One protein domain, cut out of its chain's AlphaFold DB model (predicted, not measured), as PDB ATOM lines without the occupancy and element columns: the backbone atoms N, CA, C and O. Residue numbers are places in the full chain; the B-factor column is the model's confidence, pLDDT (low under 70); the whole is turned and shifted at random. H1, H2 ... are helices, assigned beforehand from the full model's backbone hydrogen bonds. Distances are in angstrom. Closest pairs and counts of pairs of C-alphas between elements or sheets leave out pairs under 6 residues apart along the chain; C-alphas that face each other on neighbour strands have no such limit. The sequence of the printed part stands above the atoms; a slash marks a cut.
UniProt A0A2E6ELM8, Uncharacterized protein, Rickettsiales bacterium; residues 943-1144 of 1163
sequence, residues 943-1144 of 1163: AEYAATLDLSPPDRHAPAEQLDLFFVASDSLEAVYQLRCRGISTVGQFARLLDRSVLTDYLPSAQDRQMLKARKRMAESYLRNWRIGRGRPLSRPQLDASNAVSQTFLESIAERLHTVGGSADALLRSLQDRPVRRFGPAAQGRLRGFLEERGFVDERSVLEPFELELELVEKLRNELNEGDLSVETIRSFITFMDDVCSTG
ATOM      1  N   ALA A 943     -27.548  29.402   7.664       69.75
ATOM      2  CA  ALA A 943     -28.701  28.551   7.955       69.75
ATOM      3  C   ALA A 943     -28.305  27.113   8.347       69.75
ATOM      4  O   ALA A 943     -28.696  26.616   9.407       69.75
ATOM      5  N   GLU A 944     -27.489  26.459   7.518       74.62
ATOM      6  CA  GLU A 944     -27.025  25.082   7.734       74.62
ATOM      7  C   GLU A 944     -26.182  24.970   9.011       74.62
ATOM      8  O   GLU A 944     -26.347  24.034   9.800       74.62
ATOM      9  N   TYR A 945     -25.330  25.963   9.277       78.94
ATOM     10  CA  TYR A 945     -24.507  25.985  10.482       78.94
ATOM     11  C   TYR A 945     -25.348  26.161  11.758       78.94
ATOM     12  O   TYR A 945     -25.145  25.437  12.733       78.94
ATOM     13  N   ALA A 946     -26.362  27.037  11.739       74.06
ATOM     14  CA  ALA A 946     -27.315  27.184  12.844       74.06
ATOM     15  C   ALA A 946     -28.091  25.889  13.135       74.06
ATOM     16  O   ALA A 946     -28.270  25.514  14.297       74.06
ATOM     17  N   ALA A 947     -28.532  25.190  12.083       72.88
ATOM     18  CA  ALA A 947     -29.247  23.922  12.204       72.88
ATOM     19  C   ALA A 947     -28.359  22.809  12.786       72.88
ATOM     20  O   ALA A 947     -28.839  22.024  13.611       72.88
ATOM     21  N   THR A 948     -27.072  22.787  12.414       78.25
ATOM     22  CA  THR A 948     -26.060  21.843  12.924       78.25
ATOM     23  C   THR A 948     -25.685  22.123  14.387       78.25
ATOM     24  O   THR A 948     -25.368  21.198  15.131       78.25
ATOM     25  N   LEU A 949     -25.765  23.383  14.829       76.56
ATOM     26  CA  LEU A 949     -25.560  23.794  16.225       76.56
ATOM     27  C   LEU A 949     -26.792  23.592  17.136       76.56
ATOM     28  O   LEU A 949     -26.699  23.870  18.330       76.56
ATOM     29  N   ASP A 950     -27.923  23.122  16.592       75.88
ATOM     30  CA  ASP A 950     -29.196  22.881  17.299       75.88
ATOM     31  C   ASP A 950     -29.706  24.087  18.122       75.88
ATOM     32  O   ASP A 950     -30.200  23.952  19.241       75.88
ATOM     33  N   LEU A 951     -29.563  25.298  17.573       77.12
ATOM     34  CA  LEU A 951     -29.884  26.535  18.290       77.12
ATOM     35  C   LEU A 951     -31.395  26.801  18.367       77.12
ATOM     36  O   LEU A 951     -32.091  26.850  17.351       77.12
ATOM     37  N   SER A 952     -31.879  27.066  19.581       74.75
ATOM     38  CA  SER A 952     -33.215  27.624  19.822       74.75
ATOM     39  C   SER A 952     -33.312  29.083  19.346       74.75
ATOM     40  O   SER A 952     -32.325  29.818  19.456       74.75
ATOM     41  N   PRO A 953     -34.497  29.555  18.904       73.94
ATOM     42  CA  PRO A 953     -34.736  30.975  18.650       73.94
ATOM     43  C   PRO A 953     -34.437  31.834  19.894       73.94
ATOM     44  O   PRO A 953     -34.716  31.398  21.016       73.94
ATOM     45  N   PRO A 954     -33.895  33.054  19.735       79.44
ATOM     46  CA  PRO A 954     -33.486  33.869  20.868       79.44
ATOM     47  C   PRO A 954     -34.693  34.485  21.592       79.44
ATOM     48  O   PRO A 954     -35.548  35.126  20.976       79.44
ATOM     49  N   ASP A 955     -34.744  34.347  22.921       79.69
ATOM     50  CA  ASP A 955     -35.730  35.053  23.745       79.69
ATOM     51  C   ASP A 955     -35.391  36.550  23.798       79.69
ATOM     52  O   ASP A 955     -34.407  36.980  24.403       79.69
ATOM     53  N   ARG A 956     -36.246  37.370  23.185       83.06
ATOM     54  CA  ARG A 956     -36.062  38.824  23.124       83.06
ATOM     55  C   ARG A 956     -36.309  39.533  24.461       83.06
ATOM     56  O   ARG A 956     -35.883  40.682  24.615       83.06
ATOM     57  N   HIS A 957     -36.910  38.876  25.458       77.50
ATOM     58  CA  HIS A 957     -37.032  39.388  26.829       77.50
ATOM     59  C   HIS A 957     -35.840  39.003  27.731       77.50
ATOM     60  O   HIS A 957     -35.551  39.740  28.682       77.50
ATOM     61  N   ALA A 958     -35.102  37.933  27.416       77.44
ATOM     62  CA  ALA A 958     -33.889  37.509  28.125       77.44
ATOM     63  C   ALA A 958     -32.715  38.495  27.926       77.44
ATOM     64  O   ALA A 958     -32.552  39.049  26.838       77.44
ATOM     65  N   PRO A 959     -31.882  38.793  28.944       79.00
ATOM     66  CA  PRO A 959     -30.778  39.751  28.810       79.00
ATOM     67  C   PRO A 959     -29.826  39.370  27.666       79.00
ATOM     68  O   PRO A 959     -29.572  38.193  27.436       79.00
ATOM     69  N   ALA A 960     -29.255  40.369  26.983       80.31
ATOM     70  CA  ALA A 960     -28.381  40.158  25.822       80.31
ATOM     71  C   ALA A 960     -27.182  39.237  26.114       80.31
ATOM     72  O   ALA A 960     -26.671  38.585  25.219       80.31
ATOM     73  N   GLU A 961     -26.772  39.132  27.376       78.88
ATOM     74  CA  GLU A 961     -25.734  38.222  27.872       78.88
ATOM     75  C   GLU A 961     -26.059  36.725  27.674       78.88
ATOM     76  O   GLU A 961     -25.142  35.907  27.571       78.88
ATOM     77  N   GLN A 962     -27.347  36.372  27.608       80.94
ATOM     78  CA  GLN A 962     -27.843  35.018  27.333       80.94
ATOM     79  C   GLN A 962     -28.006  34.744  25.829       80.94
ATOM     80  O   GLN A 962     -28.214  33.594  25.447       80.94
ATOM     81  N   LEU A 963     -27.889  35.767  24.974       83.62
ATOM     82  CA  LEU A 963     -27.912  35.592  23.526       83.62
ATOM     83  C   LEU A 963     -26.694  34.772  23.088       83.62
ATOM     84  O   LEU A 963     -25.567  35.017  23.531       83.62
ATOM     85  N   ASP A 964     -26.920  33.803  22.207       86.31
ATOM     86  CA  ASP A 964     -25.841  33.030  21.607       86.31
ATOM     87  C   ASP A 964     -25.006  33.910  20.659       86.31
ATOM     88  O   ASP A 964     -25.552  34.711  19.893       86.31
ATOM     89  N   LEU A 965     -23.679  33.763  20.700       85.19
ATOM     90  CA  LEU A 965     -22.741  34.503  19.852       85.19
ATOM     91  C   LEU A 965     -23.037  34.347  18.363       85.19
ATOM     92  O   LEU A 965     -22.793  35.284  17.606       85.19
ATOM     93  N   PHE A 966     -23.596  33.208  17.949       86.19
ATOM     94  CA  PHE A 966     -24.013  32.967  16.574       86.19
ATOM     95  C   PHE A 966     -24.950  34.067  16.050       86.19
ATOM     96  O   PHE A 966     -24.741  34.562  14.947       86.19
ATOM     97  N   PHE A 967     -25.925  34.518  16.848       82.69
ATOM     98  CA  PHE A 967     -26.877  35.549  16.411       82.69
ATOM     99  C   PHE A 967     -26.238  36.934  16.259       82.69
ATOM    100  O   PHE A 967     -26.774  37.775  15.547       82.69
ATOM    101  N   VAL A 968     -25.102  37.184  16.917       83.19
ATOM    102  CA  VAL A 968     -24.376  38.465  16.870       83.19
ATOM    103  C   VAL A 968     -23.259  38.450  15.824       83.19
ATOM    104  O   VAL A 968     -22.915  39.491  15.270       83.19
ATOM    105  N   ALA A 969     -22.697  37.282  15.525       79.62
ATOM    106  CA  ALA A 969     -21.510  37.100  14.695       79.62
ATOM    107  C   ALA A 969     -21.763  36.199  13.473       79.62
ATOM    108  O   ALA A 969     -20.848  35.548  12.972       79.62
ATOM    109  N   SER A 970     -23.004  36.170  12.993       69.62
ATOM    110  CA  SER A 970     -23.483  35.288  11.924       69.62
ATOM    111  C   SER A 970     -22.718  35.414  10.597       69.62
ATOM    112  O   SER A 970     -22.632  34.439   9.856       69.62
ATOM    113  N   ASP A 971     -22.113  36.573  10.318       71.31
ATOM    114  CA  ASP A 971     -21.297  36.810   9.113       71.31
ATOM    115  C   ASP A 971     -19.844  36.302   9.235       71.31
ATOM    116  O   ASP A 971     -19.113  36.286   8.249       71.31
ATOM    117  N   SER A 972     -19.400  35.906  10.436       77.94
ATOM    118  CA  SER A 972     -18.050  35.385  10.706       77.94
ATOM    119  C   SER A 972     -18.148  34.068  11.479       77.94
ATOM    120  O   SER A 972     -17.844  33.969  12.672       77.94
ATOM    121  N   LEU A 973     -18.602  33.025  10.775       81.38
ATOM    122  CA  LEU A 973     -18.787  31.683  11.339       81.38
ATOM    123  C   LEU A 973     -17.485  31.107  11.921       81.38
ATOM    124  O   LEU A 973     -17.526  30.390  12.919       81.38
ATOM    125  N   GLU A 974     -16.333  31.474  11.353       81.06
ATOM    126  CA  GLU A 974     -15.014  31.084  11.863       81.06
ATOM    127  C   GLU A 974     -14.719  31.724  13.232       81.06
ATOM    128  O   GLU A 974     -14.277  31.034  14.148       81.06
ATOM    129  N   ALA A 975     -15.048  33.004  13.444       79.25
ATOM    130  CA  ALA A 975     -14.904  33.636  14.760       79.25
ATOM    131  C   ALA A 975     -15.826  32.989  15.815       79.25
ATOM    132  O   ALA A 975     -15.418  32.784  16.961       79.25
ATOM    133  N   VAL A 976     -17.050  32.604  15.423       82.62
ATOM    134  CA  VAL A 976     -17.979  31.839  16.278       82.62
ATOM    135  C   VAL A 976     -17.408  30.459  16.620       82.62
ATOM    136  O   VAL A 976     -17.465  30.042  17.776       82.62
ATOM    137  N   TYR A 977     -16.836  29.760  15.639       83.06
ATOM    138  CA  TYR A 977     -16.196  28.456  15.815       83.06
ATOM    139  C   TYR A 977     -14.997  28.527  16.775       83.06
ATOM    140  O   TYR A 977     -14.974  27.797  17.768       83.06
ATOM    141  N   GLN A 978     -14.061  29.458  16.559       80.50
ATOM    142  CA  GLN A 978     -12.876  29.637  17.411       80.50
ATOM    143  C   GLN A 978     -13.247  29.921  18.878       80.50
ATOM    144  O   GLN A 978     -12.689  29.304  19.790       80.50
ATOM    145  N   LEU A 979     -14.239  30.786  19.127       80.06
ATOM    146  CA  LEU A 979     -14.730  31.073  20.483       80.06
ATOM    147  C   LEU A 979     -15.425  29.857  21.121       80.06
ATOM    148  O   LEU A 979     -15.142  29.515  22.275       80.06
ATOM    149  N   ARG A 980     -16.270  29.140  20.370       81.31
ATOM    150  CA  ARG A 980     -16.957  27.932  20.862       81.31
ATOM    151  C   ARG A 980     -15.999  26.777  21.148       81.31
ATOM    152  O   ARG A 980     -16.203  26.071  22.133       81.31
ATOM    153  N   CYS A 981     -14.916  26.628  20.384       74.31
ATOM    154  CA  CYS A 981     -13.824  25.692  20.682       74.31
ATOM    155  C   CYS A 981     -13.147  25.970  22.037       74.31
ATOM    156  O   CYS A 981     -12.574  25.060  22.636       74.31
ATOM    157  N   ARG A 982     -13.244  27.199  22.562       70.88
ATOM    158  CA  ARG A 982     -12.792  27.581  23.914       70.88
ATOM    159  C   ARG A 982     -13.908  27.548  24.970       70.88
ATOM    160  O   ARG A 982     -13.679  27.940  26.111       70.88
ATOM    161  N   GLY A 983     -15.098  27.052  24.623       71.00
ATOM    162  CA  GLY A 983     -16.260  26.960  25.515       71.00
ATOM    163  C   GLY A 983     -17.069  28.255  25.652       71.00
ATOM    164  O   GLY A 983     -17.899  28.355  26.554       71.00
ATOM    165  N   ILE A 984     -16.834  29.238  24.777       78.69
ATOM    166  CA  ILE A 984     -17.513  30.536  24.779       78.69
ATOM    167  C   ILE A 984     -18.626  30.478  23.726       78.69
ATOM    168  O   ILE A 984     -18.354  30.489  22.526       78.69
ATOM    169  N   SER A 985     -19.880  30.394  24.164       81.44
ATOM    170  CA  SER A 985     -21.056  30.318  23.289       81.44
ATOM    171  C   SER A 985     -22.001  31.509  23.425       81.44
ATOM    172  O   SER A 985     -22.735  31.776  22.481       81.44
ATOM    173  N   THR A 986     -21.993  32.250  24.541       84.00
ATOM    174  CA  THR A 986     -22.890  33.406  24.733       84.00
ATOM    175  C   THR A 986     -22.167  34.749  24.734       84.00
ATOM    176  O   THR A 986     -20.994  34.875  25.105       84.00
ATOM    177  N   VAL A 987     -22.906  35.793  24.359       82.81
ATOM    178  CA  VAL A 987     -22.447  37.188  24.369       82.81
ATOM    179  C   VAL A 987     -21.980  37.610  25.767       82.81
ATOM    180  O   VAL A 987     -21.012  38.356  25.886       82.81
ATOM    181  N   GLY A 988     -22.608  37.103  26.834       77.69
ATOM    182  CA  GLY A 988     -22.238  37.388  28.224       77.69
ATOM    183  C   GLY A 988     -20.917  36.758  28.668       77.69
ATOM    184  O   GLY A 988     -20.218  37.336  29.502       77.69
ATOM    185  N   GLN A 989     -20.542  35.608  28.099       77.25
ATOM    186  CA  GLN A 989     -19.221  35.006  28.310       77.25
ATOM    187  C   GLN A 989     -18.144  35.816  27.575       77.25
ATOM    188  O   GLN A 989     -17.149  36.210  28.180       77.25
ATOM    189  N   PHE A 990     -18.380  36.151  26.301       82.31
ATOM    190  CA  PHE A 990     -17.477  36.993  25.505       82.31
ATOM    191  C   PHE A 990     -17.288  38.393  26.111       82.31
ATOM    192  O   PHE A 990     -16.165  38.887  26.207       82.31
ATOM    193  N   ALA A 991     -18.367  39.008  26.602       78.19
ATOM    194  CA  ALA A 991     -18.367  40.330  27.225       78.19
ATOM    195  C   ALA A 991     -17.346  40.488  28.362       78.19
ATOM    196  O   ALA A 991     -16.840  41.589  28.554       78.19
ATOM    197  N   ARG A 992     -17.054  39.409  29.099       71.31
ATOM    198  CA  ARG A 992     -16.136  39.388  30.253       71.31
ATOM    199  C   ARG A 992     -14.673  39.208  29.860       71.31
ATOM    200  O   ARG A 992     -13.791  39.392  30.689       71.31
ATOM    201  N   LEU A 993     -14.418  38.836  28.608       73.00
ATOM    202  CA  LEU A 993     -13.077  38.656  28.060       73.00
ATOM    203  C   LEU A 993     -12.574  39.911  27.334       73.00
ATOM    204  O   LEU A 993     -11.377  40.015  27.095       73.00
ATOM    205  N   LEU A 994     -13.453  40.872  27.021       71.06
ATOM    206  CA  LEU A 994     -13.133  42.084  26.249       71.06
ATOM    207  C   LEU A 994     -11.969  42.916  26.811       71.06
ATOM    208  O   LEU A 994     -11.242  43.521  26.026       71.06
ATOM    209  N   ASP A 995     -11.788  42.916  28.133       60.94
ATOM    210  CA  ASP A 995     -10.741  43.676  28.828       60.94
ATOM    211  C   ASP A 995      -9.583  42.780  29.326       60.94
ATOM    212  O   ASP A 995      -8.695  43.235  30.046       60.94
ATOM    213  N   ARG A 996      -9.575  41.488  28.958       65.88
ATOM    214  CA  ARG A 996      -8.592  40.491  29.414       65.88
ATOM    215  C   ARG A 996      -7.607  40.138  28.303       65.88
ATOM    216  O   ARG A 996      -8.002  39.821  27.183       65.88
ATOM    217  N   SER A 997      -6.315  40.100  28.637       57.59
ATOM    218  CA  SER A 997      -5.220  39.758  27.709       57.59
ATOM    219  C   SER A 997      -5.447  38.438  26.961       57.59
ATOM    220  O   SER A 997      -5.187  38.368  25.761       57.59
ATOM    221  N   VAL A 998      -6.017  37.444  27.650       59.44
ATOM    222  CA  VAL A 998      -6.362  36.100  27.152       59.44
ATOM    223  C   VAL A 998      -7.248  36.123  25.895       59.44
ATOM    224  O   VAL A 998      -7.146  35.228  25.057       59.44
ATOM    225  N   LEU A 999      -8.079  37.154  25.688       70.69
ATOM    226  CA  LEU A 999      -8.885  37.264  24.463       70.69
ATOM    227  C   LEU A 999      -8.017  37.405  23.201       70.69
ATOM    228  O   LEU A 999      -8.430  36.988  22.121       70.69
ATOM    229  N   THR A1000      -6.803  37.946  23.335       69.94
ATOM    230  CA  THR A1000      -5.825  38.049  22.240       69.94
ATOM    231  C   THR A1000      -5.348  36.670  21.777       69.94
ATOM    232  O   THR A1000      -5.141  36.476  20.582       69.94
ATOM    233  N   ASP A1001      -5.239  35.707  22.698       67.12
ATOM    234  CA  ASP A1001      -4.838  34.326  22.399       67.12
ATOM    235  C   ASP A1001      -5.996  33.510  21.798       67.12
ATOM    236  O   ASP A1001      -5.777  32.574  21.030       67.12
ATOM    237  N   TYR A1002      -7.242  33.846  22.154       71.12
ATOM    238  CA  TYR A1002      -8.442  33.139  21.684       71.12
ATOM    239  C   TYR A1002      -8.967  33.662  20.346       71.12
ATOM    240  O   TYR A1002      -9.539  32.895  19.576       71.12
ATOM    241  N   LEU A1003      -8.787  34.956  20.069       76.38
ATOM    242  CA  LEU A1003      -9.236  35.600  18.840       76.38
ATOM    243  C   LEU A1003      -8.132  36.547  18.330       76.38
ATOM    244  O   LEU A1003      -8.180  37.745  18.621       76.38
ATOM    245  N   PRO A1004      -7.110  36.048  17.602       73.12
ATOM    246  CA  PRO A1004      -5.898  36.818  17.288       73.12
ATOM    247  C   PRO A1004      -6.128  38.061  16.418       73.12
ATOM    248  O   PRO A1004      -5.429  39.068  16.570       73.12
ATOM    249  N   SER A1005      -7.141  38.026  15.552       79.56
ATOM    250  CA  SER A1005      -7.542  39.141  14.690       79.56
ATOM    251  C   SER A1005      -8.068  40.329  15.501       79.56
ATOM    252  O   SER A1005      -9.082  40.240  16.194       79.56
ATOM    253  N   ALA A1006      -7.382  41.472  15.407       77.19
ATOM    254  CA  ALA A1006      -7.824  42.711  16.049       77.19
ATOM    255  C   ALA A1006      -9.152  43.223  15.470       77.19
ATOM    256  O   ALA A1006      -9.998  43.704  16.221       77.19
ATOM    257  N   GLN A1007      -9.346  43.051  14.159       77.25
ATOM    258  CA  GLN A1007     -10.550  43.463  13.443       77.25
ATOM    259  C   GLN A1007     -11.776  42.666  13.907       77.25
ATOM    260  O   GLN A1007     -12.807  43.264  14.200       77.25
ATOM    261  N   ASP A1008     -11.655  41.344  14.081       77.38
ATOM    262  CA  ASP A1008     -12.763  40.527  14.592       77.38
ATOM    263  C   ASP A1008     -13.081  40.851  16.061       77.38
ATOM    264  O   ASP A1008     -14.252  40.928  16.432       77.38
ATOM    265  N   ARG A1009     -12.071  41.130  16.905       83.56
ATOM    266  CA  ARG A1009     -12.308  41.573  18.298       83.56
ATOM    267  C   ARG A1009     -13.092  42.888  18.350       83.56
ATOM    268  O   ARG A1009     -13.995  43.024  19.176       83.56
ATOM    269  N   GLN A1010     -12.752  43.843  17.485       81.31
ATOM    270  CA  GLN A1010     -13.404  45.151  17.415       81.31
ATOM    271  C   GLN A1010     -14.829  45.045  16.839       81.31
ATOM    272  O   GLN A1010     -15.782  45.491  17.481       81.31
ATOM    273  N   MET A1011     -14.999  44.318  15.730       81.69
ATOM    274  CA  MET A1011     -16.297  43.992  15.127       81.69
ATOM    275  C   MET A1011     -17.245  43.324  16.138       81.69
ATOM    276  O   MET A1011     -18.369  43.783  16.341       81.69
ATOM    277  N   LEU A1012     -16.800  42.279  16.847       83.06
ATOM    278  CA  LEU A1012     -17.615  41.600  17.863       83.06
ATOM    279  C   LEU A1012     -17.975  42.512  19.048       83.06
ATOM    280  O   LEU A1012     -19.076  42.406  19.594       83.06
ATOM    281  N   LYS A1013     -17.087  43.433  19.443       84.81
ATOM    282  CA  LYS A1013     -17.350  44.429  20.494       84.81
ATOM    283  C   LYS A1013     -18.441  45.421  20.075       84.81
ATOM    284  O   LYS A1013     -19.337  45.697  20.876       84.81
ATOM    285  N   ALA A1014     -18.407  45.904  18.834       83.31
ATOM    286  CA  ALA A1014     -19.436  46.785  18.286       83.31
ATOM    287  C   ALA A1014     -20.779  46.050  18.109       83.31
ATOM    288  O   ALA A1014     -21.821  46.523  18.569       83.31
ATOM    289  N   ARG A1015     -20.764  44.829  17.557       85.31
ATOM    290  CA  ARG A1015     -21.973  44.005  17.388       85.31
ATOM    291  C   ARG A1015     -22.601  43.564  18.714       85.31
ATOM    292  O   ARG A1015     -23.826  43.526  18.812       85.31
ATOM    293  N   LYS A1016     -21.809  43.325  19.769       87.25
ATOM    294  CA  LYS A1016     -22.325  43.162  21.142       87.25
ATOM    295  C   LYS A1016     -23.163  44.380  21.554       87.25
ATOM    296  O   LYS A1016     -24.302  44.206  21.984       87.25
ATOM    297  N   ARG A1017     -22.621  45.599  21.420       85.19
ATOM    298  CA  ARG A1017     -23.329  46.845  21.779       85.19
ATOM    299  C   ARG A1017     -24.595  47.042  20.943       85.19
ATOM    300  O   ARG A1017     -25.611  47.493  21.472       85.19
ATOM    301  N   MET A1018     -24.556  46.650  19.668       87.50
ATOM    302  CA  MET A1018     -25.724  46.623  18.787       87.50
ATOM    303  C   MET A1018     -26.806  45.670  19.311       87.50
ATOM    304  O   MET A1018     -27.943  46.098  19.481       87.50
ATOM    305  N   ALA A1019     -26.464  44.425  19.654       85.31
ATOM    306  CA  ALA A1019     -27.409  43.451  20.205       85.31
ATOM    307  C   ALA A1019     -27.983  43.878  21.574       85.31
ATOM    308  O   ALA A1019     -29.187  43.757  21.810       85.31
ATOM    309  N   GLU A1020     -27.152  44.437  22.461       85.44
ATOM    310  CA  GLU A1020     -27.575  45.012  23.747       85.44
ATOM    311  C   GLU A1020     -28.559  46.174  23.571       85.44
ATOM    312  O   GLU A1020     -29.550  46.267  24.300       85.44
ATOM    313  N   SER A1021     -28.295  47.056  22.605       86.06
ATOM    314  CA  SER A1021     -29.148  48.209  22.308       86.06
ATOM    315  C   SER A1021     -30.440  47.778  21.615       86.06
ATOM    316  O   SER A1021     -31.510  48.257  21.987       86.06
ATOM    317  N   TYR A1022     -30.367  46.824  20.681       88.00
ATOM    318  CA  TYR A1022     -31.515  46.254  19.971       88.00
ATOM    319  C   TYR A1022     -32.496  45.619  20.953       88.00
ATOM    320  O   TYR A1022     -33.649  46.034  21.028       88.00
ATOM    321  N   LEU A1023     -32.027  44.685  21.786       86.81
ATOM    322  CA  LEU A1023     -32.872  44.004  22.765       86.81
ATOM    323  C   LEU A1023     -33.431  44.958  23.832       86.81
ATOM    324  O   LEU A1023     -34.528  44.736  24.344       86.81
ATOM    325  N   ARG A1024     -32.711  46.038  24.164       84.81
ATOM    326  CA  ARG A1024     -33.194  47.084  25.078       84.81
ATOM    327  C   ARG A1024     -34.293  47.938  24.446       84.81
ATOM    328  O   ARG A1024     -35.309  48.159  25.098       84.81
ATOM    329  N   ASN A1025     -34.097  48.398  23.210       84.38
ATOM    330  CA  ASN A1025     -35.061  49.227  22.487       84.38
ATOM    331  C   ASN A1025     -36.308  48.414  22.104       84.38
ATOM    332  O   ASN A1025     -37.424  48.885  22.281       84.38
ATOM    333  N   TRP A1026     -36.142  47.157  21.680       85.44
ATOM    334  CA  TRP A1026     -37.249  46.263  21.328       85.44
ATOM    335  C   TRP A1026     -38.223  46.043  22.496       85.44
ATOM    336  O   TRP A1026     -39.428  45.949  22.283       85.44
ATOM    337  N   ARG A1027     -37.741  46.036  23.745       85.06
ATOM    338  CA  ARG A1027     -38.591  45.906  24.947       85.06
ATOM    339  C   ARG A1027     -39.439  47.135  25.266       85.06
ATOM    340  O   ARG A1027     -40.313  47.032  26.118       85.06
ATOM    341  N   ILE A1028     -39.185  48.286  24.646       82.00
ATOM    342  CA  ILE A1028     -39.948  49.510  24.915       82.00
ATOM    343  C   ILE A1028     -41.382  49.316  24.404       82.00
ATOM    344  O   ILE A1028     -41.594  48.980  23.239       82.00
ATOM    345  N   GLY A1029     -42.347  49.450  25.317       74.38
ATOM    346  CA  GLY A1029     -43.764  49.150  25.085       74.38
ATOM    347  C   GLY A1029     -44.096  47.656  24.984       74.38
ATOM    348  O   GLY A1029     -45.235  47.292  24.704       74.38
ATOM    349  N   ARG A1030     -43.119  46.763  25.207       81.62
ATOM    350  CA  ARG A1030     -43.287  45.301  25.160       81.62
ATOM    351  C   ARG A1030     -42.981  44.709  26.543       81.62
ATOM    352  O   ARG A1030     -41.868  44.249  26.814       81.62
ATOM    353  N   GLY A1031     -43.988  44.745  27.419       78.50
ATOM    354  CA  GLY A1031     -43.929  44.217  28.788       78.50
ATOM    355  C   GLY A1031     -43.504  42.743  28.865       78.50
ATOM    356  O   GLY A1031     -43.646  41.983  27.905       78.50
ATOM    357  N   ARG A1032     -42.925  42.327  29.999       81.38
ATOM    358  CA  ARG A1032     -42.399  40.957  30.163       81.38
ATOM    359  C   ARG A1032     -43.517  39.903  30.158       81.38
ATOM    360  O   ARG A1032     -44.572  40.153  30.742       81.38
ATOM    361  N   PRO A1033     -43.273  38.694  29.612       79.88
ATOM    362  CA  PRO A1033     -44.215  37.590  29.735       79.88
ATOM    363  C   PRO A1033     -44.424  37.235  31.212       79.88
ATOM    364  O   PRO A1033     -43.475  37.034  31.976       79.88
ATOM    365  N   LEU A1034     -45.691  37.174  31.603       82.62
ATOM    366  CA  LEU A1034     -46.156  36.808  32.928       82.62
ATOM    367  C   LEU A1034     -46.428  35.298  32.972       82.62
ATOM    368  O   LEU A1034     -46.976  34.713  32.038       82.62
ATOM    369  N   SER A1035     -46.084  34.668  34.091       81.25
ATOM    370  CA  SER A1035     -46.243  33.230  34.328       81.25
ATOM    371  C   SER A1035     -47.025  32.935  35.614       81.25
ATOM    372  O   SER A1035     -47.137  33.775  36.509       81.25
ATOM    373  N   ARG A1036     -47.553  31.708  35.739       79.81
ATOM    374  CA  ARG A1036     -48.330  31.259  36.912       79.81
ATOM    375  C   ARG A1036     -47.636  31.522  38.269       79.81
ATOM    376  O   ARG A1036     -48.319  32.036  39.152       79.81
ATOM    377  N   PRO A1037     -46.327  31.253  38.468       79.69
ATOM    378  CA  PRO A1037     -45.660  31.552  39.742       79.69
ATOM    379  C   PRO A1037     -45.610  33.052  40.073       79.69
ATOM    380  O   PRO A1037     -45.668  33.432  41.237       79.69
ATOM    381  N   GLN A1038     -45.529  33.917  39.056       81.00
ATOM    382  CA  GLN A1038     -45.507  35.373  39.236       81.00
ATOM    383  C   GLN A1038     -46.903  35.933  39.560       81.00
ATOM    384  O   GLN A1038     -47.002  36.904  40.307       81.00
ATOM    385  N   LEU A1039     -47.975  35.299  39.061       79.12
ATOM    386  CA  LEU A1039     -49.346  35.585  39.497       79.12
ATOM    387  C   LEU A1039     -49.568  35.234  40.975       79.12
ATOM    388  O   LEU A1039     -50.168  36.033  41.688       79.12
ATOM    389  N   ASP A1040     -49.082  34.082  41.443       78.00
ATOM    390  CA  ASP A1040     -49.219  33.666  42.850       78.00
ATOM    391  C   ASP A1040     -48.423  34.606  43.773       78.00
ATOM    392  O   ASP A1040     -48.965  35.183  44.717       78.00
ATOM    393  N   ALA A1041     -47.177  34.916  43.397       75.56
ATOM    394  CA  ALA A1041     -46.326  35.885  44.091       75.56
ATOM    395  C   ALA A1041     -46.884  37.327  44.132       75.56
ATOM    396  O   ALA A1041     -46.367  38.152  44.887       75.56
ATOM    397  N   SER A1042     -47.920  37.651  43.346       74.12
ATOM    398  CA  SER A1042     -48.549  38.978  43.367       74.12
ATOM    399  C   SER A1042     -49.377  39.245  44.625       74.12
ATOM    400  O   SER A1042     -49.588  40.407  44.969       74.12
ATOM    401  N   ASN A1043     -49.917  38.200  45.271       72.19
ATOM    402  CA  ASN A1043     -50.985  38.282  46.285       72.19
ATOM    403  C   ASN A1043     -52.241  39.100  45.873       72.19
ATOM    404  O   ASN A1043     -53.179  39.242  46.660       72.19
ATOM    405  N   ALA A1044     -52.309  39.622  44.642       72.31
ATOM    406  CA  ALA A1044     -53.454  40.361  44.113       72.31
ATOM    407  C   ALA A1044     -54.586  39.417  43.668       72.31
ATOM    408  O   ALA A1044     -55.759  39.805  43.654       72.31
ATOM    409  N   VAL A1045     -54.230  38.170  43.351       77.81
ATOM    410  CA  VAL A1045     -55.129  37.059  43.031       77.81
ATOM    411  C   VAL A1045     -55.128  36.075  44.201       77.81
ATOM    412  O   VAL A1045     -54.084  35.547  44.563       77.81
ATOM    413  N   SER A1046     -56.290  35.806  44.803       75.62
ATOM    414  CA  SER A1046     -56.406  34.769  45.837       75.62
ATOM    415  C   SER A1046     -56.347  33.369  45.224       75.62
ATOM    416  O   SER A1046     -56.789  33.171  44.091       75.62
ATOM    417  N   GLN A1047     -55.901  32.368  45.992       76.81
ATOM    418  CA  GLN A1047     -55.758  30.987  45.499       76.81
ATOM    419  C   GLN A1047     -57.046  30.390  44.899       76.81
ATOM    420  O   GLN A1047     -56.982  29.586  43.978       76.81
ATOM    421  N   THR A1048     -58.222  30.857  45.333       75.75
ATOM    422  CA  THR A1048     -59.529  30.506  44.748       75.75
ATOM    423  C   THR A1048     -59.738  30.948  43.293       75.75
ATOM    424  O   THR A1048     -60.563  30.355  42.604       75.75
ATOM    425  N   PHE A1049     -59.043  31.990  42.827       77.81
ATOM    426  CA  PHE A1049     -59.115  32.498  41.450       77.81
ATOM    427  C   PHE A1049     -57.834  32.229  40.644       77.81
ATOM    428  O   PHE A1049     -57.869  32.336  39.417       77.81
ATOM    429  N   LEU A1050     -56.731  31.869  41.316       81.50
ATOM    430  CA  LEU A1050     -55.411  31.648  40.717       81.50
ATOM    431  C   LEU A1050     -55.469  30.724  39.496       81.50
ATOM    432  O   LEU A1050     -54.998  31.115  38.435       81.50
ATOM    433  N   GLU A1051     -56.098  29.551  39.622       80.31
ATOM    434  CA  GLU A1051     -56.209  28.568  38.535       80.31
ATOM    435  C   GLU A1051     -56.889  29.180  37.294       80.31
ATOM    436  O   GLU A1051     -56.324  29.181  36.204       80.31
ATOM    437  N   SER A1052     -58.050  29.819  37.482       79.62
ATOM    438  CA  SER A1052     -58.840  30.429  36.399       79.62
ATOM    439  C   SER A1052     -58.176  31.640  35.728       79.62
ATOM    440  O   SER A1052     -58.410  31.907  34.548       79.62
ATOM    441  N   ILE A1053     -57.357  32.396  36.468       82.56
ATOM    442  CA  ILE A1053     -56.611  33.536  35.919       82.56
ATOM    443  C   ILE A1053     -55.321  33.043  35.246       82.56
ATOM    444  O   ILE A1053     -54.946  33.588  34.211       82.56
ATOM    445  N   ALA A1054     -54.693  31.977  35.750       81.81
ATOM    446  CA  ALA A1054     -53.544  31.330  35.119       81.81
ATOM    447  C   ALA A1054     -53.916  30.624  33.799       81.81
ATOM    448  O   ALA A1054     -53.186  30.748  32.820       81.81
ATOM    449  N   GLU A1055     -55.069  29.953  33.731       81.44
ATOM    450  CA  GLU A1055     -55.604  29.360  32.496       81.44
ATOM    451  C   GLU A1055     -55.908  30.442  31.441       81.44
ATOM    452  O   GLU A1055     -55.537  30.328  30.269       81.44
ATOM    453  N   ARG A1056     -56.496  31.566  31.868       82.31
ATOM    454  CA  ARG A1056     -56.716  32.727  30.997       82.31
ATOM    455  C   ARG A1056     -55.403  33.368  30.534       82.31
ATOM    456  O   ARG A1056     -55.292  33.707  29.361       82.31
ATOM    457  N   LEU A1057     -54.408  33.485  31.416       82.88
ATOM    458  CA  LEU A1057     -53.061  33.967  31.090       82.88
ATOM    459  C   LEU A1057     -52.369  33.069  30.052       82.88
ATOM    460  O   LEU A1057     -51.778  33.574  29.101       82.88
ATOM    461  N   HIS A1058     -52.495  31.748  30.194       81.88
ATOM    462  CA  HIS A1058     -52.014  30.781  29.207       81.88
ATOM    463  C   HIS A1058     -52.720  30.960  27.853       81.88
ATOM    464  O   HIS A1058     -52.078  30.934  26.807       81.88
ATOM    465  N   THR A1059     -54.033  31.216  27.864       80.25
ATOM    466  CA  THR A1059     -54.827  31.464  26.645       80.25
ATOM    467  C   THR A1059     -54.380  32.726  25.891       80.25
ATOM    468  O   THR A1059     -54.476  32.770  24.669       80.25
ATOM    469  N   VAL A1060     -53.857  33.741  26.592       79.56
ATOM    470  CA  VAL A1060     -53.293  34.968  25.989       79.56
ATOM    471  C   VAL A1060     -51.762  34.932  25.839       79.56
ATOM    472  O   VAL A1060     -51.119  35.978  25.741       79.56
ATOM    473  N   GLY A1061     -51.158  33.737  25.849       70.50
ATOM    474  CA  GLY A1061     -49.729  33.547  25.576       70.50
ATOM    475  C   GLY A1061     -48.786  34.202  26.591       70.50
ATOM    476  O   GLY A1061     -47.670  34.565  26.239       70.50
ATOM    477  N   GLY A1062     -49.227  34.409  27.836       75.69
ATOM    478  CA  GLY A1062     -48.414  35.050  28.875       75.69
ATOM    479  C   GLY A1062     -48.394  36.586  28.841       75.69
ATOM    480  O   GLY A1062     -47.750  37.193  29.692       75.69
ATOM    481  N   SER A1063     -49.092  37.250  27.913       81.81
ATOM    482  CA  SER A1063     -49.122  38.722  27.869       81.81
ATOM    483  C   SER A1063     -49.959  39.309  29.016       81.81
ATOM    484  O   SER A1063     -51.160  39.047  29.131       81.81
ATOM    485  N   ALA A1064     -49.334  40.147  29.851       81.25
ATOM    486  CA  ALA A1064     -49.999  40.831  30.962       81.25
ATOM    487  C   ALA A1064     -51.037  41.859  30.473       81.25
ATOM    488  O   ALA A1064     -52.152  41.905  30.992       81.25
ATOM    489  N   ASP A1065     -50.715  42.619  29.423       79.62
ATOM    490  CA  ASP A1065     -51.640  43.540  28.754       79.62
ATOM    491  C   ASP A1065     -52.867  42.830  28.182       79.62
ATOM    492  O   ASP A1065     -54.003  43.254  28.409       79.62
ATOM    493  N   ALA A1066     -52.666  41.715  27.474       81.19
ATOM    494  CA  ALA A1066     -53.771  40.925  26.943       81.19
ATOM    495  C   ALA A1066     -54.598  40.274  28.067       81.19
ATOM    496  O   ALA A1066     -55.825  40.201  27.960       81.19
ATOM    497  N   LEU A1067     -53.967  39.870  29.178       83.56
ATOM    498  CA  LEU A1067     -54.677  39.388  30.361       83.56
ATOM    499  C   LEU A1067     -55.568  40.496  30.940       83.56
ATOM    500  O   LEU A1067     -56.761  40.259  31.134       83.56
ATOM    501  N   LEU A1068     -55.033  41.700  31.165       82.75
ATOM    502  CA  LEU A1068     -55.792  42.836  31.697       82.75
ATOM    503  C   LEU A1068     -56.958  43.231  30.780       82.75
ATOM    504  O   LEU A1068     -58.075  43.379  31.278       82.75
ATOM    505  N   ARG A1069     -56.745  43.306  29.457       82.12
ATOM    506  CA  ARG A1069     -57.822  43.547  28.473       82.12
ATOM    507  C   ARG A1069     -58.887  42.452  28.537       82.12
ATOM    508  O   ARG A1069     -60.057  42.746  28.750       82.12
ATOM    509  N   SER A1070     -58.490  41.178  28.510       83.69
ATOM    510  CA  SER A1070     -59.444  40.062  28.588       83.69
ATOM    511  C   SER A1070     -60.259  40.051  29.893       83.69
ATOM    512  O   SER A1070     -61.412  39.616  29.900       83.69
ATOM    513  N   LEU A1071     -59.684  40.519  31.009       80.50
ATOM    514  CA  LEU A1071     -60.361  40.657  32.302       80.50
ATOM    515  C   LEU A1071     -61.305  41.872  32.357       80.50
ATOM    516  O   LEU A1071     -62.254  41.844  33.144       80.50
ATOM    517  N   GLN A1072     -61.082  42.898  31.530       78.12
ATOM    518  CA  GLN A1072     -62.016  44.008  31.316       78.12
ATOM    519  C   GLN A1072     -63.175  43.584  30.397       78.12
ATOM    520  O   GLN A1072     -64.333  43.753  30.771       78.12
ATOM    521  N   ASP A1073     -62.878  42.946  29.260       79.06
ATOM    522  CA  ASP A1073     -63.877  42.521  28.263       79.06
ATOM    523  C   ASP A1073     -64.805  41.406  28.775       79.06
ATOM    524  O   ASP A1073     -65.983  41.329  28.415       79.06
ATOM    525  N   ARG A1074     -64.278  40.495  29.605       77.88
ATOM    526  CA  ARG A1074     -65.023  39.370  30.198       77.88
ATOM    527  C   ARG A1074     -64.655  39.195  31.677       77.88
ATOM    528  O   ARG A1074     -63.825  38.327  31.981       77.88
ATOM    529  N   PRO A1075     -65.260  39.969  32.598       72.31
ATOM    530  CA  PRO A1075     -64.916  39.943  34.017       72.31
ATOM    531  C   PRO A1075     -65.235  38.598  34.679       72.31
ATOM    532  O   PRO A1075     -66.270  37.976  34.431       72.31
ATOM    533  N   VAL A1076     -64.344  38.150  35.569       74.06
ATOM    534  CA  VAL A1076     -64.518  36.911  36.342       74.06
ATOM    535  C   VAL A1076     -65.461  37.172  37.523       74.06
ATOM    536  O   VAL A1076     -65.296  38.127  38.282       74.06
ATOM    537  N   ARG A1077     -66.478  36.319  37.699       65.00
ATOM    538  CA  ARG A1077     -67.518  36.494  38.726       65.00
ATOM    539  C   ARG A1077     -66.896  36.532  40.131       65.00
ATOM    540  O   ARG A1077     -66.223  35.589  40.527       65.00
ATOM    541  N   ARG A1078     -67.182  37.599  40.893       66.81
ATOM    542  CA  ARG A1078     -66.594  37.953  42.212       66.81
ATOM    543  C   ARG A1078     -65.132  38.450  42.203       66.81
ATOM    544  O   ARG A1078     -64.650  38.831  43.266       66.81
ATOM    545  N   PHE A1079     -64.462  38.566  41.054       76.25
ATOM    546  CA  PHE A1079     -63.170  39.261  40.945       76.25
ATOM    547  C   PHE A1079     -63.402  40.748  40.622       76.25
ATOM    548  O   PHE A1079     -63.516  41.144  39.466       76.25
ATOM    549  N   GLY A1080     -63.585  41.563  41.667       71.62
ATOM    550  CA  GLY A1080     -64.016  42.962  41.536       71.62
ATOM    551  C   GLY A1080     -62.943  43.938  41.019       71.62
ATOM    552  O   GLY A1080     -61.749  43.626  41.058       71.62
ATOM    553  N   PRO A1081     -63.338  45.165  40.620       73.06
ATOM    554  CA  PRO A1081     -62.438  46.151  40.011       73.06
ATOM    555  C   PRO A1081     -61.271  46.563  40.922       73.06
ATOM    556  O   PRO A1081     -60.177  46.818  40.436       73.06
ATOM    557  N   ALA A1082     -61.443  46.543  42.249       75.12
ATOM    558  CA  ALA A1082     -60.349  46.798  43.191       75.12
ATOM    559  C   ALA A1082     -59.270  45.691  43.195       75.12
ATOM    560  O   ALA A1082     -58.106  45.971  43.472       75.12
ATOM    561  N   ALA A1083     -59.627  44.439  42.886       75.44
ATOM    562  CA  ALA A1083     -58.658  43.350  42.737       75.44
ATOM    563  C   ALA A1083     -57.956  43.417  41.372       75.44
ATOM    564  O   ALA A1083     -56.742  43.244  41.305       75.44
ATOM    565  N   GLN A1084     -58.691  43.772  40.310       78.94
ATOM    566  CA  GLN A1084     -58.110  44.084  38.999       78.94
ATOM    567  C   GLN A1084     -57.140  45.274  39.069       78.94
ATOM    568  O   GLN A1084     -56.069  45.203  38.481       78.94
ATOM    569  N   GLY A1085     -57.469  46.326  39.827       78.69
ATOM    570  CA  GLY A1085     -56.596  47.482  40.053       78.69
ATOM    571  C   GLY A1085     -55.309  47.129  40.803       78.69
ATOM    572  O   GLY A1085     -54.236  47.548  40.387       78.69
ATOM    573  N   ARG A1086     -55.382  46.293  41.851       80.44
ATOM    574  CA  ARG A1086     -54.178  45.778  42.534       80.44
ATOM    575  C   ARG A1086     -53.324  44.889  41.632       80.44
ATOM    576  O   ARG A1086     -52.105  44.983  41.682       80.44
ATOM    577  N   LEU A1087     -53.951  44.038  40.816       83.25
ATOM    578  CA  LEU A1087     -53.233  43.201  39.855       83.25
ATOM    579  C   LEU A1087     -52.545  44.068  38.792       83.25
ATOM    580  O   LEU A1087     -51.367  43.874  38.538       83.25
ATOM    581  N   ARG A1088     -53.252  45.055  38.232       84.00
ATOM    582  CA  ARG A1088     -52.700  46.050  37.305       84.00
ATOM    583  C   ARG A1088     -51.484  46.766  37.905       84.00
ATOM    584  O   ARG A1088     -50.411  46.668  37.323       84.00
ATOM    585  N   GLY A1089     -51.622  47.363  39.092       81.25
ATOM    586  CA  GLY A1089     -50.524  48.069  39.760       81.25
ATOM    587  C   GLY A1089     -49.310  47.174  40.021       81.25
ATOM    588  O   GLY A1089     -48.188  47.573  39.739       81.25
ATOM    589  N   PHE A1090     -49.511  45.921  40.449       83.75
ATOM    590  CA  PHE A1090     -48.414  44.952  40.582       83.75
ATOM    591  C   PHE A1090     -47.722  44.641  39.241       83.75
ATOM    592  O   PHE A1090     -46.505  44.461  39.197       83.75
ATOM    593  N   LEU A1091     -48.482  44.548  38.146       83.44
ATOM    594  CA  LEU A1091     -47.947  44.251  36.815       83.44
ATOM    595  C   LEU A1091     -47.190  45.445  36.213       83.44
ATOM    596  O   LEU A1091     -46.163  45.234  35.568       83.44
ATOM    597  N   GLU A1092     -47.652  46.667  36.475       82.06
ATOM    598  CA  GLU A1092     -46.982  47.928  36.133       82.06
ATOM    599  C   GLU A1092     -45.692  48.095  36.975       82.06
ATOM    600  O   GLU A1092     -44.598  48.166  36.415       82.06
ATOM    601  N   GLU A1093     -45.763  48.004  38.314       81.06
ATOM    602  CA  GLU A1093     -44.604  48.101  39.232       81.06
ATOM    603  C   GLU A1093     -43.485  47.087  38.937       81.06
ATOM    604  O   GLU A1093     -42.304  47.359  39.165       81.06
ATOM    605  N   ARG A1094     -43.839  45.885  38.466       79.06
ATOM    606  CA  ARG A1094     -42.881  44.808  38.163       79.06
ATOM    607  C   ARG A1094     -42.458  44.747  36.690       79.06
ATOM    608  O   ARG A1094     -41.663  43.870  36.344       79.06
ATOM    609  N   GLY A1095     -42.938  45.654  35.836       74.06
ATOM    610  CA  GLY A1095     -42.572  45.717  34.413       74.06
ATOM    611  C   GLY A1095     -43.079  44.539  33.570       74.06
ATOM    612  O   GLY A1095     -42.453  44.165  32.574       74.06
ATOM    613  N   PHE A1096     -44.189  43.920  33.981       81.81
ATOM    614  CA  PHE A1096     -44.950  42.987  33.141       81.81
ATOM    615  C   PHE A1096     -45.847  43.734  32.143       81.81
ATOM    616  O   PHE A1096     -46.129  43.206  31.075       81.81
ATOM    617  N   VAL A1097     -46.236  44.968  32.474       81.19
ATOM    618  CA  VAL A1097     -46.837  45.964  31.574       81.19
ATOM    619  C   VAL A1097     -45.829  47.106  31.403       81.19
ATOM    620  O   VAL A1097     -45.138  47.460  32.359       81.19
ATOM    621  N   ASP A1098     -45.719  47.666  30.197       78.12
ATOM    622  CA  ASP A1098     -44.924  48.867  29.903       78.12
ATOM    623  C   ASP A1098     -45.847  49.898  29.243       78.12
ATOM    624  O   ASP A1098     -46.429  49.622  28.198       78.12
ATOM    625  N   GLU A1099     -46.013  51.067  29.864       75.19
ATOM    626  CA  GLU A1099     -46.952  52.105  29.409       75.19
ATOM    627  C   GLU A1099     -46.480  52.854  28.151       75.19
ATOM    628  O   GLU A1099     -47.242  53.617  27.553       75.19
ATOM    629  N   ARG A1100     -45.213  52.682  27.759       79.25
ATOM    630  CA  ARG A1100     -44.631  53.362  26.597       79.25
ATOM    631  C   ARG A1100     -45.197  52.797  25.296       79.25
ATOM    632  O   ARG A1100     -45.545  51.622  25.210       79.25
ATOM    633  N   SER A1101     -45.251  53.621  24.253       76.81
ATOM    634  CA  SER A1101     -45.593  53.138  22.916       76.81
ATOM    635  C   SER A1101     -44.563  52.115  22.437       76.81
ATOM    636  O   SER A1101     -43.356  52.284  22.625       76.81
ATOM    637  N   VAL A1102     -45.062  51.054  21.810       81.19
ATOM    638  CA  VAL A1102     -44.249  50.056  21.116       81.19
ATOM    639  C   VAL A1102     -43.453  50.758  20.017       81.19
ATOM    640  O   VAL A1102     -44.061  51.394  19.164       81.19
ATOM    641  N   LEU A1103     -42.122  50.632  20.025       81.31
ATOM    642  CA  LEU A1103     -41.302  51.144  18.921       81.31
ATOM    643  C   LEU A1103     -41.533  50.309  17.658       81.31
ATOM    644  O   LEU A1103     -41.364  49.076  17.684       81.31
ATOM    645  N   GLU A1104     -41.882  50.994  16.572       78.81
ATOM    646  CA  GLU A1104     -41.994  50.427  15.227       78.81
ATOM    647  C   GLU A1104     -40.598  50.196  14.606       78.81
ATOM    648  O   GLU A1104     -39.634  50.860  15.001       78.81
ATOM    649  N   PRO A1105     -40.437  49.289  13.620       77.00
ATOM    650  CA  PRO A1105     -39.118  48.910  13.095       77.00
ATOM    651  C   PRO A1105     -38.256  50.084  12.599       77.00
ATOM    652  O   PRO A1105     -37.045  50.085  12.802       77.00
ATOM    653  N   PHE A1106     -38.875  51.109  12.002       76.56
ATOM    654  CA  PHE A1106     -38.183  52.320  11.542       76.56
ATOM    655  C   PHE A1106     -37.692  53.208  12.700       76.56
ATOM    656  O   PHE A1106     -36.582  53.735  12.655       76.56
ATOM    657  N   GLU A1107     -38.492  53.348  13.759       80.44
ATOM    658  CA  GLU A1107     -38.116  54.103  14.962       80.44
ATOM    659  C   GLU A1107     -36.997  53.382  15.721       80.44
ATOM    660  O   GLU A1107     -36.065  54.006  16.226       80.44
ATOM    661  N   LEU A1108     -37.058  52.049  15.746       82.94
ATOM    662  CA  LEU A1108     -36.043  51.197  16.344       82.94
ATOM    663  C   LEU A1108     -34.720  51.221  15.554       82.94
ATOM    664  O   LEU A1108     -33.662  51.228  16.181       82.94
ATOM    665  N   GLU A1109     -34.752  51.302  14.217       84.69
ATOM    666  CA  GLU A1109     -33.557  51.557  13.393       84.69
ATOM    667  C   GLU A1109     -32.940  52.928  13.724       84.69
ATOM    668  O   GLU A1109     -31.742  53.007  13.999       84.69
ATOM    669  N   LEU A1110     -33.753  53.991  13.778       83.31
ATOM    670  CA  LEU A1110     -33.303  55.355  14.082       83.31
ATOM    671  C   LEU A1110     -32.636  55.457  15.468       83.31
ATOM    672  O   LEU A1110     -31.523  55.967  15.590       83.31
ATOM    673  N   GLU A1111     -33.279  54.902  16.496       83.31
ATOM    674  CA  GLU A1111     -32.768  54.832  17.872       83.31
ATOM    675  C   GLU A1111     -31.462  54.025  17.996       83.31
ATOM    676  O   GLU A1111     -30.643  54.288  18.881       83.31
ATOM    677  N   LEU A1112     -31.247  53.023  17.134       84.62
ATOM    678  CA  LEU A1112     -29.997  52.259  17.095       84.62
ATOM    679  C   LEU A1112     -28.887  53.012  16.368       84.62
ATOM    680  O   LEU A1112     -27.759  53.025  16.856       84.62
ATOM    681  N   VAL A1113     -29.202  53.685  15.260       84.94
ATOM    682  CA  VAL A1113     -28.262  54.560  14.546       84.94
ATOM    683  C   VAL A1113     -27.791  55.713  15.440       84.94
ATOM    684  O   VAL A1113     -26.606  56.038  15.440       84.94
ATOM    685  N   GLU A1114     -28.672  56.295  16.262       83.56
ATOM    686  CA  GLU A1114     -28.272  57.332  17.221       83.56
ATOM    687  C   GLU A1114     -27.378  56.779  18.345       83.56
ATOM    688  O   GLU A1114     -26.329  57.359  18.644       83.56
ATOM    689  N   LYS A1115     -27.746  55.639  18.950       84.12
ATOM    690  CA  LYS A1115     -26.988  55.037  20.064       84.12
ATOM    691  C   LYS A1115     -25.634  54.457  19.655       84.12
ATOM    692  O   LYS A1115     -24.723  54.461  20.477       84.12
ATOM    693  N   LEU A1116     -25.498  53.988  18.414       84.94
ATOM    694  CA  LEU A1116     -24.278  53.384  17.856       84.94
ATOM    695  C   LEU A1116     -23.495  54.364  16.967       84.94
ATOM    696  O   LEU A1116     -22.672  53.959  16.145       84.94
ATOM    697  N   ARG A1117     -23.751  55.674  17.098       83.56
ATOM    698  CA  ARG A1117     -23.123  56.719  16.276       83.56
ATOM    699  C   ARG A1117     -21.593  56.702  16.339       83.56
ATOM    700  O   ARG A1117     -20.953  57.075  15.363       83.56
ATOM    701  N   ASN A1118     -21.002  56.288  17.459       81.50
ATOM    702  CA  ASN A1118     -19.546  56.219  17.587       81.50
ATOM    703  C   ASN A1118     -18.987  55.059  16.753       81.50
ATOM    704  O   ASN A1118     -18.103  55.277  15.938       81.50
ATOM    705  N   GLU A1119     -19.582  53.873  16.865       82.56
ATOM    706  CA  GLU A1119     -19.240  52.675  16.094       82.56
ATOM    707  C   GLU A1119     -19.470  52.870  14.582       82.56
ATOM    708  O   GLU A1119     -18.702  52.367  13.764       82.56
ATOM    709  N   LEU A1120     -20.497  53.641  14.202       82.62
ATOM    710  CA  LEU A1120     -20.746  54.060  12.816       82.62
ATOM    711  C   LEU A1120     -19.689  55.057  12.302       82.62
ATOM    712  O   LEU A1120     -19.293  54.981  11.141       82.62
ATOM    713  N   ASN A1121     -19.220  55.981  13.147       80.56
ATOM    714  CA  ASN A1121     -18.168  56.946  12.796       80.56
ATOM    715  C   ASN A1121     -16.769  56.307  12.745       80.56
ATOM    716  O   ASN A1121     -15.931  56.734  11.955       80.56
ATOM    717  N   GLU A1122     -16.513  55.307  13.591       79.19
ATOM    718  CA  GLU A1122     -15.264  54.533  13.641       79.19
ATOM    719  C   GLU A1122     -15.177  53.498  12.500       79.19
ATOM    720  O   GLU A1122     -14.089  53.012  12.195       79.19
ATOM    721  N   GLY A1123     -16.295  53.218  11.814       77.94
ATOM    722  CA  GLY A1123     -16.377  52.283  10.685       77.94
ATOM    723  C   GLY A1123     -16.581  50.817  11.085       77.94
ATOM    724  O   GLY A1123     -16.546  49.939  10.224       77.94
ATOM    725  N   ASP A1124     -16.819  50.551  12.371       78.38
ATOM    726  CA  ASP A1124     -17.010  49.207  12.929       78.38
ATOM    727  C   ASP A1124     -18.393  48.617  12.622       78.38
ATOM    728  O   ASP A1124     -18.578  47.398  12.639       78.38
ATOM    729  N   LEU A1125     -19.376  49.476  12.342       82.94
ATOM    730  CA  LEU A1125     -20.719  49.112  11.897       82.94
ATOM    731  C   LEU A1125     -21.134  49.975  10.701       82.94
ATOM    732  O   LEU A1125     -20.606  51.063  10.480       82.94
ATOM    733  N   SER A1126     -22.144  49.515   9.963       84.88
ATOM    734  CA  SER A1126     -22.840  50.316   8.953       84.88
ATOM    735  C   SER A1126     -24.346  50.348   9.226       84.88
ATOM    736  O   SER A1126     -24.887  49.460   9.889       84.88
ATOM    737  N   VAL A1127     -25.048  51.346   8.678       83.19
ATOM    738  CA  VAL A1127     -26.520  51.428   8.764       83.19
ATOM    739  C   VAL A1127     -27.181  50.207   8.108       83.19
ATOM    740  O   VAL A1127     -28.182  49.697   8.607       83.19
ATOM    741  N   GLU A1128     -26.582  49.678   7.038       82.38
ATOM    742  CA  GLU A1128     -27.039  48.454   6.374       82.38
ATOM    743  C   GLU A1128     -26.880  47.217   7.277       82.38
ATOM    744  O   GLU A1128     -27.790  46.397   7.344       82.38
ATOM    745  N   THR A1129     -25.795  47.138   8.060       81.56
ATOM    746  CA  THR A1129     -25.579  46.095   9.083       81.56
ATOM    747  C   THR A1129     -26.599  46.177  10.223       81.56
ATOM    748  O   THR A1129     -27.065  45.148  10.707       81.56
ATOM    749  N   ILE A1130     -26.984  47.385  10.652       83.62
ATOM    750  CA  ILE A1130     -28.031  47.567  11.674       83.62
ATOM    751  C   ILE A1130     -29.383  47.086  11.127       83.62
ATOM    752  O   ILE A1130     -30.075  46.309  11.787       83.62
ATOM    753  N   ARG A1131     -29.745  47.486   9.901       83.31
ATOM    754  CA  ARG A1131     -31.008  47.089   9.261       83.31
ATOM    755  C   ARG A1131     -31.081  45.585   8.980       83.31
ATOM    756  O   ARG A1131     -32.127  44.974   9.218       83.31
ATOM    757  N   SER A1132     -29.992  44.974   8.507       81.88
ATOM    758  CA  SER A1132     -29.939  43.526   8.280       81.88
ATOM    759  C   SER A1132     -30.059  42.748   9.591       81.88
ATOM    760  O   SER A1132     -30.815  41.781   9.643       81.88
ATOM    761  N   PHE A1133     -29.422  43.213  10.672       84.06
ATOM    762  CA  PHE A1133     -29.535  42.606  12.000       84.06
ATOM    763  C   PHE A1133     -30.955  42.689  12.583       84.06
ATOM    764  O   PHE A1133     -31.452  41.687  13.093       84.06
ATOM    765  N   ILE A1134     -31.636  43.840  12.470       83.38
ATOM    766  CA  ILE A1134     -33.051  43.982  12.873       83.38
ATOM    767  C   ILE A1134     -33.913  42.971  12.107       83.38
ATOM    768  O   ILE A1134     -34.627  42.179  12.717       83.38
ATOM    769  N   THR A1135     -33.781  42.951  10.776       82.94
ATOM    770  CA  THR A1135     -34.556  42.064   9.894       82.94
ATOM    771  C   THR A1135     -34.319  40.590  10.236       82.94
ATOM    772  O   THR A1135     -35.272  39.834  10.399       82.94
ATOM    773  N   PHE A1136     -33.057  40.188  10.415       81.25
ATOM    774  CA  PHE A1136     -32.665  38.832  10.804       81.25
ATOM    775  C   PHE A1136     -33.249  38.422  12.164       81.25
ATOM    776  O   PHE A1136     -33.818  37.339  12.295       81.25
ATOM    777  N   MET A1137     -33.165  39.298  13.170       80.25
ATOM    778  CA  MET A1137     -33.706  39.028  14.506       80.25
ATOM    779  C   MET A1137     -35.241  38.972  14.531       80.25
ATOM    780  O   MET A1137     -35.799  38.235  15.343       80.25
ATOM    781  N   ASP A1138     -35.942  39.724  13.681       79.69
ATOM    782  CA  ASP A1138     -37.402  39.629  13.553       79.69
ATOM    783  C   ASP A1138     -37.847  38.367  12.789       79.69
ATOM    784  O   ASP A1138     -38.816  37.723  13.197       79.69
ATOM    785  N   ASP A1139     -37.130  37.957  11.740       75.75
ATOM    786  CA  ASP A1139     -37.454  36.766  10.934       75.75
ATOM    787  C   ASP A1139     -37.247  35.464  11.740       75.75
ATOM    788  O   ASP A1139     -38.151  34.628  11.864       75.75
ATOM    789  N   VAL A1140     -36.103  35.341  12.430       73.62
ATOM    790  CA  VAL A1140     -35.791  34.196  13.311       73.62
ATOM    791  C   VAL A1140     -36.768  34.090  14.492       73.62
ATOM    792  O   VAL A1140     -37.123  32.988  14.911       73.62
ATOM    793  N   CYS A1141     -37.240  35.215  15.040       72.31
ATOM    794  CA  CYS A1141     -38.182  35.205  16.164       72.31
ATOM    795  C   CYS A1141     -39.665  35.109  15.763       72.31
ATOM    796  O   CYS A1141     -40.491  34.864  16.643       72.31
ATOM    797  N   SER A1142     -40.032  35.340  14.499       65.38
ATOM    798  CA  SER A1142     -41.433  35.308  14.042       65.38
ATOM    799  C   SER A1142     -41.848  33.964  13.439       65.38
ATOM    800  O   SER A1142     -43.009  33.576  13.562       65.38
ATOM    801  N   THR A1143     -40.908  33.236  12.835       55.62
ATOM    802  CA  THR A1143     -41.169  31.958  12.151       55.62
ATOM    803  C   THR A1143     -41.295  30.760  13.096       55.62
ATOM    804  O   THR A1143     -41.998  29.804  12.778       55.62
ATOM    805  N   GLY A1144     -40.657  30.794  14.273       52.53
ATOM    806  CA  GLY A1144     -40.767  29.740  15.299       52.53
ATOM    807  C   GLY A1144     -40.179  28.375  14.905       52.53
ATOM    808  O   GLY A1144     -40.306  27.410  15.657       52.53
TER     809      GLY A1144
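AT A GLANCE: This is residues 943 to 1144 of the 1163 residues of an uncharacterized protein of Rickettsiales bacterium (UniProt A0A2E6ELM8). Two helical lobes lie end to end, joined by the stretches of chain between H6 and H7 and between H10 and H11. In the larger lobe the long helix H6 runs between the smaller helices H1 to H5 on one side and H11 and H12 on the other, with H13 slanting back past H6; the smaller lobe holds H7, H8 and the helical hairpin of H9 and H10. The printed part has 202 residues, with thirteen named helices, H1 to H13 in order, and no named strand; the class is all helix. It is loose, with a radius of gyration of the C-alphas of 20.7 A, and elongated, spanning 65 by 33 by 32 A.

HOW THE PARTS SIT: Start at H1, residues 943 to 948, which touches no helix. H2, residues 965 to 968, only just touches H3, residues 973 to 981, with 3 pairs of C-alphas within 8 A, the closest those of Phe 966 and Val 976 at 6.1 A. H4, residues 987 to 991, and H5, residues 999 to 1002, come next; H5 is near H3. The hub is H6, residues 1006 to 1026: with residues 1012 to 1019 alone it touches H2, closest at the C-alphas of Val 968 and Arg 1015, 6.1 A, and it only just touches H4, with 3 such pairs, at Val 987 and Lys 1016, 6.8 A. Further on, H7, residues 1036 to 1040, touches H8, residues 1047 to 1059, at the C-alphas of Arg 1036 and Ala 1054, 5.5 A. H9, residues 1064 to 1073, and H10, residues 1081 to 1093, form a hairpin at a shallow tilt of 16 degrees, closest at the C-alphas of Ala 1064 and Leu 1091, 7.1 A. H11, residues 1105 to 1115, touches H6 at a steep tilt of 51 degrees, opposite ways, closest at the C-alphas of Asn 1025 and Leu 1108, 6.5 A. H12, residues 1117 to 1122, is near H6. H13, residues 1127 to 1143, touches H11, closest at the C-alphas of Glu 1109 and Arg 1131, 6.6 A. Every O i to N i+4 pair is within hydrogen-bond range in the helices but H8, with 7 of 9, and H2 and H5, too short for such a pair.

IN THESE COORDINATES: Find C-alpha 943 at (-28.701, 28.551, 7.955), where H1 begins. H6 runs 30.1 A from C-alpha 1006 at (-7.824, 42.711, 16.049). H13, 24.6 A long, ends at C-alpha 1143, (-41.169, 31.958, 12.151).

THE WHOLE: The C-alphas farthest apart, of Pro 1004 and Arg 1078, are 65.6 A apart. The printed part has no cut; the links H1 to H2 and H10 to H11 are long. Thirteen residues have pLDDT under 70, among them 995 to 998 and 1142 to 1144.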